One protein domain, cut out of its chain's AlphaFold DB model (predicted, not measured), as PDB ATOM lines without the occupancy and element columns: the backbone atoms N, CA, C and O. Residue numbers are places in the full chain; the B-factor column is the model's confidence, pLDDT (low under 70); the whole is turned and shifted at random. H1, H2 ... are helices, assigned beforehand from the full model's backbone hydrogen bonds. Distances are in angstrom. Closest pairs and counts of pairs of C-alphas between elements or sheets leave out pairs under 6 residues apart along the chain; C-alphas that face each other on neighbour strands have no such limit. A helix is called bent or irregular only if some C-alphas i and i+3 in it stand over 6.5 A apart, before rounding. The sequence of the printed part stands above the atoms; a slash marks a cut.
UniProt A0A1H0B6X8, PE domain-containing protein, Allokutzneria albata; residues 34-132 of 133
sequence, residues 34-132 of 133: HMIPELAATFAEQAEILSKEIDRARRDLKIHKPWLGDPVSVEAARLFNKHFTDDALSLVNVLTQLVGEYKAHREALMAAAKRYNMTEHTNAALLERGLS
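This is residues 34 to 132 of the 133 residues of the protein "PE domain-containing protein" of Allokutzneria albata (UniProt A0A1H0B6X8). This is a long, thin rod: H1 runs side by side with part of the longest helix, H3, and H2 nearly continues H3's line past a tight link, while residues 117 to 132 stick out. The printed part has 99 residues with three named helices, H1, H2 and H3 in order, and no named strand: all helix. It is extended, with radius of gyration of the C-alphas 23.6 A, spanning 87 by 19 by 14 A.

H1, residues 34 to 60, touches H3, residues 91 to 130, at a shallow tilt of 18 degrees, opposite ways; their closest C-alphas, Ala 40 and Arg 106, are 4.8 A apart. H1 is close but not clearly touching H2, residues 71 to 86; their closest C-alphas, Arg 58 and Thr 85, are 7.2 A apart. H2, with residues 83 to 85 alone, touches residues 91 to 93 of H3 only at the corner; the closest C-alphas, Phe 84 and Leu 91, are 5.1 A apart. Every O i to N i+4 pair is within hydrogen-bond range in H2 and H3, and 22 of 23 in H1.

H1 begins at C-alpha 34 (-68.925, -14.483, 37.204) and is 40.8 A long; H2 is 19.8 A. Both are only just irregular: C-alphas 34 and 37 are 7.0 A apart, 83 and 86 6.7 A. H3, 58.4 A, ends at C-alpha 130 (-85.290, -32.300, 48.056).

The farthest C-alphas, Asp 70 and Ser 132, are 87.5 A apart. The printed part has no cut and no long link. The model's pLDDT is under 70 at residues 120 to 123 and 130 to 132.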
ATOM      1  N   HIS A  34     -68.532 -14.979  38.521       80.81
ATOM      2  CA  HIS A  34     -68.925 -14.483  37.204       80.81
ATOM      3  C   HIS A  34     -67.837 -13.639  36.515       80.81
ATOM      4  O   HIS A  34     -67.857 -13.525  35.293       80.81
ATOM      5  N   MET A  35     -66.869 -13.104  37.270       86.75
ATOM      6  CA  MET A  35     -65.735 -12.320  36.759       86.75
ATOM      7  C   MET A  35     -64.541 -13.196  36.356       86.75
ATOM      8  O   MET A  35     -63.636 -12.739  35.657       86.75
ATOM      9  N   ILE A  36     -64.522 -14.470  36.771       86.38
ATOM     10  CA  ILE A  36     -63.423 -15.402  36.482       86.38
ATOM     11  C   ILE A  36     -63.119 -15.516  34.973       86.38
ATOM     12  O   ILE A  36     -61.936 -15.480  34.620       86.38
ATOM     13  N   PRO A  37     -64.111 -15.642  34.064       87.06
ATOM     14  CA  PRO A  37     -63.839 -15.749  32.631       87.06
ATOM     15  C   PRO A  37     -63.183 -14.492  32.050       87.06
ATOM     16  O   PRO A  37     -62.258 -14.607  31.249       87.06
ATOM     17  N   GLU A  38     -63.637 -13.309  32.471       88.88
ATOM     18  CA  GLU A  38     -63.091 -12.026  32.021       88.88
ATOM     19  C   GLU A  38     -61.642 -11.867  32.483       88.88
ATOM     20  O   GLU A  38     -60.750 -11.648  31.667       88.88
ATOM     21  N   LEU A  39     -61.377 -12.104  33.769       89.94
ATOM     22  CA  LEU A  39     -60.031 -12.009  34.323       89.94
ATOM     23  C   LEU A  39     -59.068 -13.022  33.680       89.94
ATOM     24  O   LEU A  39     -57.918 -12.698  33.378       89.94
ATOM     25  N   ALA A  40     -59.534 -14.248  33.419       90.94
ATOM     26  CA  ALA A  40     -58.753 -15.253  32.703       90.94
ATOM     27  C   ALA A  40     -58.434 -14.816  31.261       90.94
ATOM     28  O   ALA A  40     -57.326 -15.068  30.779       90.94
ATOM     29  N   ALA A  41     -59.372 -14.150  30.579       91.00
ATOM     30  CA  ALA A  41     -59.141 -13.588  29.252       91.00
ATOM     31  C   ALA A  41     -58.098 -12.462  29.296       91.00
ATOM     32  O   ALA A  41     -57.168 -12.476  28.489       91.00
ATOM     33  N   THR A  42     -58.171 -11.565  30.283       94.19
ATOM     34  CA  THR A  42     -57.174 -10.501  30.471       94.19
ATOM     35  C   THR A  42     -55.773 -11.073  30.680       94.19
ATOM     36  O   THR A  42     -54.842 -10.672  29.987       94.19
ATOM     37  N   PHE A  43     -55.596 -12.053  31.575       92.94
ATOM     38  CA  PHE A  43     -54.282 -12.681  31.768       92.94
ATOM     39  C   PHE A  43     -53.760 -13.358  30.495       92.94
ATOM     40  O   PHE A  43     -52.561 -13.298  30.219       92.94
ATOM     41  N   ALA A  44     -54.643 -13.979  29.706       94.38
ATOM     42  CA  ALA A  44     -54.269 -14.582  28.430       94.38
ATOM     43  C   ALA A  44     -53.772 -13.532  27.429       94.38
ATOM     44  O   ALA A  44     -52.704 -13.701  26.842       94.38
ATOM     45  N   GLU A  45     -54.520 -12.440  27.275       96.25
ATOM     46  CA  GLU A  45     -54.193 -11.345  26.365       96.25
ATOM     47  C   GLU A  45     -52.870 -10.678  26.750       96.25
ATOM     48  O   GLU A  45     -51.977 -10.535  25.913       96.25
ATOM     49  N   GLN A  46     -52.693 -10.336  28.030       94.50
ATOM     50  CA  GLN A  46     -51.459  -9.710  28.507       94.50
ATOM     51  C   GLN A  46     -50.250 -10.636  28.338       94.50
ATOM     52  O   GLN A  46     -49.184 -10.191  27.906       94.50
ATOM     53  N   ALA A  47     -50.408 -11.935  28.611       95.19
ATOM     54  CA  ALA A  47     -49.356 -12.915  28.365       95.19
ATOM     55  C   ALA A  47     -48.996 -13.009  26.875       95.19
ATOM     56  O   ALA A  47     -47.818 -13.140  26.539       95.19
ATOM     57  N   GLU A  48     -49.981 -12.942  25.977       97.19
ATOM     58  CA  GLU A  48     -49.760 -12.999  24.532       97.19
ATOM     59  C   GLU A  48     -49.041 -11.749  24.008       97.19
ATOM     60  O   GLU A  48     -48.048 -11.878  23.286       97.19
ATOM     61  N   ILE A  49     -49.504 -10.556  24.392       96.69
ATOM     62  CA  ILE A  49     -48.879  -9.280  24.015       96.69
ATOM     63  C   ILE A  49     -47.426  -9.260  24.485       96.69
ATOM     64  O   ILE A  49     -46.513  -9.056  23.682       96.69
ATOM     65  N   LEU A  50     -47.197  -9.548  25.768       95.50
ATOM     66  CA  LEU A  50     -45.860  -9.504  26.347       95.50
ATOM     67  C   LEU A  50     -44.933 -10.552  25.713       95.50
ATOM     68  O   LEU A  50     -43.782 -10.243  25.419       95.50
ATOM     69  N   SER A  51     -45.432 -11.756  25.410       96.38
ATOM     70  CA  SER A  51     -44.647 -12.780  24.700       96.38
ATOM     71  C   SER A  51     -44.165 -12.289  23.331       96.38
ATOM     72  O   SER A  51     -42.992 -12.451  22.993       96.38
ATOM     73  N   LYS A  52     -45.052 -11.660  22.545       97.06
ATOM     74  CA  LYS A  52     -44.717 -11.134  21.211       97.06
ATOM     75  C   LYS A  52     -43.671 -10.026  21.288       97.06
ATOM     76  O   LYS A  52     -42.731 -10.024  20.491       97.06
ATOM     77  N   GLU A  53     -43.816  -9.115  22.247       95.75
ATOM     78  CA  GLU A  53     -42.874  -8.012  22.437       95.75
ATOM     79  C   GLU A  53     -41.511  -8.496  22.939       95.75
ATOM     80  O   GLU A  53     -40.489  -8.058  22.417       95.75
ATOM     81  N   ILE A  54     -41.461  -9.471  23.855       95.69
ATOM     82  CA  ILE A  54     -40.200 -10.106  24.272       95.69
ATOM     83  C   ILE A  54     -39.499 -10.748  23.068       95.69
ATOM     84  O   ILE A  54     -38.296 -10.564  22.872       95.69
ATOM     85  N   ASP A  55     -40.235 -11.494  22.245       94.94
ATOM     86  CA  ASP A  55     -39.676 -12.162  21.071       94.94
ATOM     87  C   ASP A  55     -39.149 -11.168  20.030       94.94
ATOM     88  O   ASP A  55     -38.090 -11.401  19.438       94.94
ATOM     89  N   ARG A  56     -39.869 -10.063  19.805       95.19
ATOM     90  CA  ARG A  56     -39.424  -8.954  18.952       95.19
ATOM     91  C   ARG A  56     -38.164  -8.312  19.523       95.19
ATOM     92  O   ARG A  56     -37.151  -8.253  18.834       95.19
ATOM     93  N   ALA A  57     -38.190  -7.923  20.793       93.00
ATOM     94  CA  ALA A  57     -37.072  -7.280  21.469       93.00
ATOM     95  C   ALA A  57     -35.804  -8.153  21.442       93.00
ATOM     96  O   ALA A  57     -34.719  -7.654  21.154       93.00
ATOM     97  N   ARG A  58     -35.931  -9.471  21.653       92.56
ATOM     98  CA  ARG A  58     -34.803 -10.416  21.590       92.56
ATOM     99  C   ARG A  58     -34.124 -10.438  20.218       92.56
ATOM    100  O   ARG A  58     -32.908 -10.606  20.158       92.56
ATOM    101  N   ARG A  59     -34.892 -10.308  19.131       91.69
ATOM    102  CA  ARG A  59     -34.357 -10.275  17.759       91.69
ATOM    103  C   ARG A  59     -33.793  -8.910  17.393       91.69
ATOM    104  O   ARG A  59     -32.720  -8.843  16.808       91.69
ATOM    105  N   ASP A  60     -34.517  -7.852  17.735       93.06
ATOM    106  CA  ASP A  60     -34.274  -6.523  17.175       93.06
ATOM    107  C   ASP A  60     -33.261  -5.718  18.001       93.06
ATOM    108  O   ASP A  60     -32.542  -4.885  17.454       93.06
ATOM    109  N   LEU A  61     -33.186  -5.960  19.316       93.38
ATOM    110  CA  LEU A  61     -32.357  -5.163  20.227       93.38
ATOM    111  C   LEU A  61     -31.043  -5.841  20.608       93.38
ATOM    112  O   LEU A  61     -30.147  -5.171  21.119       93.38
ATOM    113  N   LYS A  62     -30.893  -7.151  20.372       92.56
ATOM    114  CA  LYS A  62     -29.631  -7.836  20.665       92.56
ATOM    115  C   LYS A  62     -28.523  -7.280  19.773       92.56
ATOM    116  O   LYS A  62     -28.604  -7.306  18.546       92.56
ATOM    117  N   ILE A  63     -27.444  -6.815  20.395       93.62
ATOM    118  CA  ILE A  63     -26.335  -6.212  19.659       93.62
ATOM    119  C   ILE A  63     -25.438  -7.329  19.135       93.62
ATOM    120  O   ILE A  63     -24.672  -7.933  19.885       93.62
ATOM    121  N   HIS A  64     -25.527  -7.607  17.837       90.25
ATOM    122  CA  HIS A  64     -24.692  -8.614  17.174       90.25
ATOM    123  C   HIS A  64     -23.319  -8.085  16.748       90.25
ATOM    124  O   HIS A  64     -22.370  -8.858  16.623       90.25
ATOM    125  N   LYS A  65     -23.211  -6.777  16.496       91.38
ATOM    126  CA  LYS A  65     -21.971  -6.105  16.102       91.38
ATOM    127  C   LYS A  65     -21.812  -4.823  16.924       91.38
ATOM    128  O   LYS A  65     -22.764  -4.045  16.963       91.38
ATOM    129  N   PRO A  66     -20.650  -4.588  17.557       87.88
ATOM    130  CA  PRO A  66     -20.360  -3.317  18.215       87.88
ATOM    131  C   PRO A  66     -20.477  -2.152  17.226       87.88
ATOM    132  O   PRO A  66     -20.133  -2.308  16.055       87.88
ATOM    133  N   TRP A  67     -20.912  -0.984  17.697       89.00
ATOM    134  CA  TRP A  67     -21.187   0.173  16.834       89.00
ATOM    135  C   TRP A  67     -19.950   0.704  16.101       89.00
ATOM    136  O   TRP A  67     -19.998   0.891  14.890       89.00
ATOM    137  N   LEU A  68     -18.848   0.927  16.826       90.50
ATOM    138  CA  LEU A  68     -17.604   1.482  16.273       90.50
ATOM    139  C   LEU A  68     -16.419   0.504  16.299       90.50
ATOM    140  O   LEU A  68     -15.337   0.842  15.830       90.50
ATOM    141  N   GLY A  69     -16.598  -0.708  16.836       86.50
ATOM    142  CA  GLY A  69     -15.540  -1.730  16.914       86.50
ATOM    143  C   GLY A  69     -14.371  -1.391  17.849       86.50
ATOM    144  O   GLY A  69     -13.470  -2.210  18.017       86.50
ATOM    145  N   ASP A  70     -14.388  -0.215  18.471       95.00
ATOM    146  CA  ASP A  70     -13.434   0.170  19.499       95.00
ATOM    147  C   ASP A  70     -13.672  -0.617  20.812       95.00
ATOM    148  O   ASP A  70     -14.760  -1.174  21.021       95.00
ATOM    149  N   PRO A  71     -12.685  -0.662  21.727       94.44
ATOM    150  CA  PRO A  71     -12.805  -1.410  22.978       94.44
ATOM    151  C   PRO A  71     -13.992  -0.998  23.863       94.44
ATOM    152  O   PRO A  71     -14.578  -1.851  24.527       94.44
ATOM    153  N   VAL A  72     -14.374   0.282  23.869       95.19
ATOM    154  CA  VAL A  72     -15.501   0.796  24.662       95.19
ATOM    155  C   VAL A  72     -16.821   0.328  24.060       95.19
ATOM    156  O   VAL A  72     -17.683  -0.163  24.783       95.19
ATOM    157  N   SER A  73     -16.969   0.407  22.739       95.25
ATOM    158  CA  SER A  73     -18.135  -0.096  22.009       95.25
ATOM    159  C   SER A  73     -18.325  -1.602  22.191       95.25
ATOM    160  O   SER A  73     -19.455  -2.072  22.341       95.25
ATOM    161  N   VAL A  74     -17.230  -2.371  22.183       96.06
ATOM    162  CA  VAL A  74     -17.250  -3.819  22.439       96.06
ATOM    163  C   VAL A  74     -17.737  -4.105  23.858       96.06
ATOM    164  O   VAL A  74     -18.632  -4.930  24.048       96.06
ATOM    165  N   GLU A  75     -17.190  -3.402  24.850       95.38
ATOM    166  CA  GLU A  75     -17.562  -3.596  26.251       95.38
ATOM    167  C   GLU A  75     -19.003  -3.154  26.538       95.38
ATOM    168  O   GLU A  75     -19.748  -3.864  27.214       95.38
ATOM    169  N   ALA A  76     -19.442  -2.037  25.957       96.00
ATOM    170  CA  ALA A  76     -20.819  -1.567  26.056       96.00
ATOM    171  C   ALA A  76     -21.809  -2.578  25.456       96.00
ATOM    172  O   ALA A  76     -22.819  -2.895  26.087       96.00
ATOM    173  N   ALA A  77     -21.505  -3.145  24.281       96.12
ATOM    174  CA  ALA A  77     -22.330  -4.187  23.667       96.12
ATOM    175  C   ALA A  77     -22.400  -5.451  24.540       96.12
ATOM    176  O   ALA A  77     -23.470  -6.040  24.707       96.12
ATOM    177  N   ARG A  78     -21.270  -5.848  25.142       95.75
ATOM    178  CA  ARG A  78     -21.193  -6.990  26.061       95.75
ATOM    179  C   ARG A  78     -22.046  -6.768  27.312       95.75
ATOM    180  O   ARG A  78     -22.817  -7.653  27.680       95.75
ATOM    181  N   LEU A  79     -21.925  -5.607  27.960       97.06
ATOM    182  CA  LEU A  79     -22.691  -5.263  29.163       97.06
ATOM    183  C   LEU A  79     -24.189  -5.170  28.871       97.06
ATOM    184  O   LEU A  79     -24.989  -5.732  29.619       97.06
ATOM    185  N   PHE A  80     -24.565  -4.524  27.765       96.44
ATOM    186  CA  PHE A  80     -25.957  -4.458  27.337       96.44
ATOM    187  C   PHE A  80     -26.539  -5.860  27.137       96.44
ATOM    188  O   PHE A  80     -27.526  -6.205  27.780       96.44
ATOM    189  N   ASN A  81     -25.901  -6.703  26.316       96.12
ATOM    190  CA  ASN A  81     -26.402  -8.052  26.038       96.12
ATOM    191  C   ASN A  81     -26.449  -8.928  27.299       96.12
ATOM    192  O   ASN A  81     -27.389  -9.707  27.459       96.12
ATOM    193  N   LYS A  82     -25.499  -8.755  28.231       96.69
ATOM    194  CA  LYS A  82     -25.527  -9.426  29.536       96.69
ATOM    195  C   LYS A  82     -26.827  -9.127  30.282       96.69
ATOM    196  O   LYS A  82     -27.568 -10.048  30.606       96.69
ATOM    197  N   HIS A  83     -27.125  -7.853  30.519       97.12
ATOM    198  CA  HIS A  83     -28.313  -7.457  31.282       97.12
ATOM    199  C   HIS A  83     -29.621  -7.607  30.496       97.12
ATOM    200  O   HIS A  83     -30.688  -7.720  31.095       97.12
ATOM    201  N   PHE A  84     -29.552  -7.631  29.167       96.81
ATOM    202  CA  PHE A  84     -30.724  -7.738  28.314       96.81
ATOM    203  C   PHE A  84     -31.152  -9.191  28.061       96.81
ATOM    204  O   PHE A  84     -32.322  -9.500  28.280       96.81
ATOM    205  N   THR A  85     -30.234 -10.086  27.659       94.62
ATOM    206  CA  THR A  85     -30.564 -11.475  27.264       94.62
ATOM    207  C   THR A  85     -29.739 -12.574  27.919       94.62
ATOM    208  O   THR A  85     -30.241 -13.688  28.044       94.62
ATOM    209  N   ASP A  86     -28.469 -12.330  28.250       91.50
ATOM    210  CA  ASP A  86     -27.529 -13.438  28.482       91.50
ATOM    211  C   ASP A  86     -27.424 -13.849  29.964       91.50
ATOM    212  O   ASP A  86     -27.017 -14.971  30.260       91.50
ATOM    213  N   ASP A  87     -27.798 -12.971  30.900       94.88
ATOM    214  CA  ASP A  87     -27.817 -13.260  32.340       94.88
ATOM    215  C   ASP A  87     -29.126 -13.942  32.779       94.88
ATOM    216  O   ASP A  87     -30.195 -13.709  32.210       94.88
ATOM    217  N   ALA A  88     -29.080 -14.752  33.837       91.00
ATOM    218  CA  ALA A  88     -30.255 -15.412  34.409       91.00
ATOM    219  C   ALA A  88     -31.297 -14.396  34.907       91.00
ATOM    220  O   ALA A  88     -32.492 -14.600  34.719       91.00
ATOM    221  N   LEU A  89     -30.830 -13.277  35.469       94.31
ATOM    222  CA  LEU A  89     -31.658 -12.141  35.892       94.31
ATOM    223  C   LEU A  89     -31.746 -11.044  34.820       94.31
ATOM    224  O   LEU A  89     -32.000  -9.881  35.132       94.31
ATOM    225  N   SER A  90     -31.492 -11.386  33.556       95.75
ATOM    226  CA  SER A  90     -31.654 -10.440  32.456       95.75
ATOM    227  C   SER A  90     -33.117 -10.036  32.277       95.75
ATOM    228  O   SER A  90     -34.036 -10.790  32.612       95.75
ATOM    229  N   LEU A  91     -33.336  -8.853  31.704       95.31
ATOM    230  CA  LEU A  91     -34.675  -8.314  31.465       95.31
ATOM    231  C   LEU A  91     -35.569  -9.311  30.712       95.31
ATOM    232  O   LEU A  91     -36.701  -9.550  31.124       95.31
ATOM    233  N   VAL A  92     -35.056  -9.924  29.640       95.81
ATOM    234  CA  VAL A  92     -35.811 -10.909  28.850       95.81
ATOM    235  C   VAL A  92     -36.212 -12.117  29.695       95.81
ATOM    236  O   VAL A  92     -37.350 -12.576  29.591       95.81
ATOM    237  N   ASN A  93     -35.322 -12.616  30.553       94.25
ATOM    238  CA  ASN A  93     -35.615 -13.776  31.395       94.25
ATOM    239  C   ASN A  93     -36.646 -13.451  32.480       94.25
ATOM    240  O   ASN A  93     -37.597 -14.214  32.652       94.25
ATOM    241  N   VAL A  94     -36.524 -12.301  33.145       96.19
ATOM    242  CA  VAL A  94     -37.495 -11.842  34.154       96.19
ATOM    243  C   VAL A  94     -38.881 -11.657  33.536       96.19
ATOM    244  O   VAL A  94     -39.872 -12.164  34.058       96.19
ATOM    245  N   LEU A  95     -38.973 -11.000  32.377       95.75
ATOM    246  CA  LEU A  95     -40.257 -10.818  31.697       95.75
ATOM    247  C   LEU A  95     -40.840 -12.147  31.194       95.75
ATOM    248  O   LEU A  95     -42.055 -12.336  31.219       95.75
ATOM    249  N   THR A  96     -39.996 -13.097  30.788       95.81
ATOM    250  CA  THR A  96     -40.442 -14.447  30.405       95.81
ATOM    251  C   THR A  96     -41.025 -15.207  31.600       95.81
ATOM    252  O   THR A  96     -42.025 -15.909  31.448       95.81
ATOM    253  N   GLN A  97     -40.445 -15.051  32.794       95.62
ATOM    254  CA  GLN A  97     -40.993 -15.620  34.030       95.62
ATOM    255  C   GLN A  97     -42.362 -15.018  34.357       95.62
ATOM    256  O   GLN A  97     -43.305 -15.772  34.586       95.62
ATOM    257  N   LEU A  98     -42.509 -13.693  34.250       94.19
ATOM    258  CA  LEU A  98     -43.789 -13.006  34.453       94.19
ATOM    259  C   LEU A  98     -44.882 -13.495  33.483       94.19
ATOM    260  O   LEU A  98     -46.021 -13.729  33.880       94.19
ATOM    261  N   VAL A  99     -44.543 -13.727  32.207       96.25
ATOM    262  CA  VAL A  99     -45.468 -14.367  31.250       96.25
ATOM    263  C   VAL A  99     -45.895 -15.758  31.734       96.25
ATOM    264  O   VAL A  99     -47.057 -16.144  31.579       96.25
ATOM    265  N   GLY A 100     -44.962 -16.527  32.298       94.94
ATOM    266  CA  GLY A 100     -45.245 -17.823  32.913       94.94
ATOM    267  C   GLY A 100     -46.234 -17.711  34.074       94.94
ATOM    268  O   GLY A 100     -47.180 -18.495  34.140       94.94
ATOM    269  N   GLU A 101     -46.068 -16.705  34.932       94.31
ATOM    270  CA  GLU A 101     -46.973 -16.422  36.050       94.31
ATOM    271  C   GLU A 101     -48.382 -16.062  35.565       94.31
ATOM    272  O   GLU A 101     -49.353 -16.657  36.029       94.31
ATOM    273  N   TYR A 102     -48.523 -15.193  34.556       93.44
ATOM    274  CA  TYR A 102     -49.835 -14.883  33.967       93.44
ATOM    275  C   TYR A 102     -50.544 -16.121  33.412       93.44
ATOM    276  O   TYR A 102     -51.743 -16.309  33.635       93.44
ATOM    277  N   LYS A 103     -49.809 -17.015  32.739       93.94
ATOM    278  CA  LYS A 103     -50.369 -18.287  32.259       93.94
ATOM    279  C   LYS A 103     -50.796 -19.182  33.423       93.94
ATOM    280  O   LYS A 103     -51.892 -19.735  33.381       93.94
ATOM    281  N   ALA A 104     -49.979 -19.293  34.469       91.06
ATOM    282  CA  ALA A 104     -50.310 -20.078  35.655       91.06
ATOM    283  C   ALA A 104     -51.559 -19.540  36.377       91.06
ATOM    284  O   ALA A 104     -52.435 -20.321  36.752       91.06
ATOM    285  N   HIS A 105     -51.689 -18.218  36.513       90.00
ATOM    286  CA  HIS A 105     -52.872 -17.584  37.097       90.00
ATOM    287  C   HIS A 105     -54.132 -17.834  36.266       90.00
ATOM    288  O   HIS A 105     -55.171 -18.182  36.826       90.00
ATOM    289  N   ARG A 106     -54.038 -17.758  34.934       91.38
ATOM    290  CA  ARG A 106     -55.144 -18.121  34.039       91.38
ATOM    291  C   ARG A 106     -55.606 -19.563  34.254       91.38
ATOM    292  O   ARG A 106     -56.803 -19.805  34.399       91.38
ATOM    293  N   GLU A 107     -54.680 -20.519  34.293       90.81
ATOM    294  CA  GLU A 107     -55.017 -21.931  34.520       90.81
ATOM    295  C   GLU A 107     -55.659 -22.147  35.900       90.81
ATOM    296  O   GLU A 107     -56.642 -22.881  36.026       90.81
ATOM    297  N   ALA A 108     -55.158 -21.463  36.933       88.75
ATOM    298  CA  ALA A 108     -55.735 -21.515  38.273       88.75
ATOM    299  C   ALA A 108     -57.178 -20.979  38.304       88.75
ATOM    300  O   ALA A 108     -58.055 -21.611  38.903       88.75
ATOM    301  N   LEU A 109     -57.439 -19.867  37.611       88.12
ATOM    302  CA  LEU A 109     -58.773 -19.286  37.450       88.12
ATOM    303  C   LEU A 109     -59.719 -20.238  36.707       88.12
ATOM    304  O   LEU A 109     -60.821 -20.511  37.184       88.12
ATOM    305  N   MET A 110     -59.283 -20.832  35.594       87.62
ATOM    306  CA  MET A 110     -60.091 -21.808  34.851       87.62
ATOM    307  C   MET A 110     -60.408 -23.060  35.684       87.62
ATOM    308  O   MET A 110     -61.536 -23.565  35.658       87.62
ATOM    309  N   ALA A 111     -59.445 -23.546  36.471       87.31
ATOM    310  CA  ALA A 111     -59.666 -24.652  37.396       87.31
ATOM    311  C   ALA A 111     -60.668 -24.284  38.504       87.31
ATOM    312  O   ALA A 111     -61.496 -25.117  38.883       87.31
ATOM    313  N   ALA A 112     -60.628 -23.047  39.009       84.00
ATOM    314  CA  ALA A 112     -61.603 -22.543  39.971       84.00
ATOM    315  C   ALA A 112     -63.014 -22.464  39.364       84.00
ATOM    316  O   ALA A 112     -63.939 -23.025  39.950       84.00
ATOM    317  N   ALA A 113     -63.172 -21.889  38.165       82.12
ATOM    318  CA  ALA A 113     -64.458 -21.826  37.461       82.12
ATOM    319  C   ALA A 113     -65.086 -23.214  37.264       82.12
ATOM    320  O   ALA A 113     -66.271 -23.417  37.526       82.12
ATOM    321  N   LYS A 114     -64.278 -24.206  36.863       83.56
ATOM    322  CA  LYS A 114     -64.748 -25.589  36.696       83.56
ATOM    323  C   LYS A 114     -65.286 -26.175  38.004       83.56
ATOM    324  O   LYS A 114     -66.318 -26.842  37.987       83.56
ATOM    325  N   ARG A 115     -64.609 -25.920  39.130       80.56
ATOM    326  CA  ARG A 115     -65.058 -26.370  40.456       80.56
ATOM    327  C   ARG A 115     -66.363 -25.694  40.874       80.56
ATOM    328  O   ARG A 115     -67.253 -26.397  41.336       80.56
ATOM    329  N   TYR A 116     -66.502 -24.383  40.664       76.94
ATOM    330  CA  TYR A 116     -67.751 -23.668  40.957       76.94
ATOM    331  C   TYR A 116     -68.935 -24.242  40.175       76.94
ATOM    332  O   TYR A 116     -69.933 -24.618  40.782       76.94
ATOM    333  N   ASN A 117     -68.792 -24.422  38.859       73.56
ATOM    334  CA  ASN A 117     -69.865 -24.981  38.030       73.56
ATOM    335  C   ASN A 117     -70.270 -26.399  38.467       73.56
ATOM    336  O   ASN A 117     -71.453 -26.726  38.495       73.56
ATOM    337  N   MET A 118     -69.309 -27.249  38.843       72.31
ATOM    338  CA  MET A 118     -69.612 -28.595  39.348       72.31
ATOM    339  C   MET A 118     -70.382 -28.569  40.675       72.31
ATOM    340  O   MET A 118     -71.313 -29.358  40.855       72.31
ATOM    341  N   THR A 119     -70.009 -27.680  41.598       70.00
ATOM    342  CA  THR A 119     -70.694 -27.529  42.890       70.00
ATOM    343  C   THR A 119     -72.115 -27.005  42.704       70.00
ATOM    344  O   THR A 119     -73.037 -27.571  43.285       70.00
ATOM    345  N   GLU A 120     -72.318 -26.008  41.839       68.69
ATOM    346  CA  GLU A 120     -73.653 -25.487  41.508       68.69
ATOM    347  C   GLU A 120     -74.554 -26.567  40.902       68.69
ATOM    348  O   GLU A 120     -75.673 -26.768  41.368       68.69
ATOM    349  N   HIS A 121     -74.055 -27.353  39.941       67.25
ATOM    350  CA  HIS A 121     -74.816 -28.477  39.387       67.25
ATOM    351  C   HIS A 121     -75.176 -29.532  40.441       67.25
ATOM    352  O   HIS A 121     -76.276 -30.082  40.414       67.25
ATOM    353  N   THR A 122     -74.269 -29.810  41.381       68.38
ATOM    354  CA  THR A 122     -74.511 -30.776  42.462       68.38
ATOM    355  C   THR A 122     -75.561 -30.255  43.445       68.38
ATOM    356  O   THR A 122     -76.466 -30.993  43.829       68.38
ATOM    357  N   ASN A 123     -75.482 -28.976  43.814       59.47
ATOM    358  CA  ASN A 123     -76.441 -28.330  44.707       59.47
ATOM    359  C   ASN A 123     -77.828 -28.220  44.066       59.47
ATOM    360  O   ASN A 123     -78.818 -28.538  44.718       59.47
ATOM    361  N   ALA A 124     -77.902 -27.844  42.785       72.50
ATOM    362  CA  ALA A 124     -79.151 -27.807  42.028       72.50
ATOM    363  C   ALA A 124     -79.814 -29.194  41.972       72.50
ATOM    364  O   ALA A 124     -80.995 -29.318  42.280       72.50
ATOM    365  N   ALA A 125     -79.044 -30.252  41.693       71.62
ATOM    366  CA  ALA A 125     -79.557 -31.623  41.674       71.62
ATOM    367  C   ALA A 125     -80.045 -32.106  43.056       71.62
ATOM    368  O   ALA A 125     -81.015 -32.861  43.147       71.62
ATOM    369  N   LEU A 126     -79.391 -31.684  44.144       73.44
ATOM    370  CA  LEU A 126     -79.829 -31.986  45.510       73.44
ATOM    371  C   LEU A 126     -81.090 -31.203  45.899       73.44
ATOM    372  O   LEU A 126     -81.964 -31.768  46.553       73.44
ATOM    373  N   LEU A 127     -81.210 -29.942  45.474       74.12
ATOM    374  CA  LEU A 127     -82.405 -29.121  45.680       74.12
ATOM    375  C   LEU A 127     -83.607 -29.656  44.898       74.12
ATOM    376  O   LEU A 127     -84.674 -29.814  45.482       74.12
ATOM    377  N   GLU A 128     -83.439 -30.021  43.624       70.81
ATOM    378  CA  GLU A 128     -84.496 -30.661  42.823       70.81
ATOM    379  C   GLU A 128     -84.974 -31.976  43.452       70.81
ATOM    380  O   GLU A 128     -86.167 -32.271  43.466       70.81
ATOM    381  N   ARG A 129     -84.051 -32.747  44.037       71.69
ATOM    382  CA  ARG A 129     -84.362 -34.009  44.719       71.69
ATOM    383  C   ARG A 129     -84.964 -33.818  46.118       71.69
ATOM    384  O   ARG A 129     -85.629 -34.720  46.614       71.69
ATOM    385  N   GLY A 130     -84.717 -32.675  46.760       63.12
ATOM    386  CA  GLY A 130     -85.290 -32.300  48.056       63.12
ATOM    387  C   GLY A 130     -86.658 -31.616  47.956       63.12
ATOM    388  O   GLY A 130     -87.432 -31.679  48.905       63.12
ATOM    389  N   LEU A 131     -86.972 -31.000  46.812       57.56
ATOM    390  CA  LEU A 131     -88.252 -30.336  46.521       57.56
ATOM    391  C   LEU A 131     -89.320 -31.277  45.929       57.56
ATOM    392  O   LEU A 131     -90.426 -30.831  45.639       57.56
ATOM    393  N   SER A 132     -89.021 -32.569  45.756       54.06
ATOM    394  CA  SER A 132     -89.962 -33.579  45.245       54.06
ATOM    395  C   SER A 132     -90.699 -34.370  46.347       54.06
ATOM    396  O   SER A 132     -90.971 -35.558  46.148       54.06
TER     397      SER A 132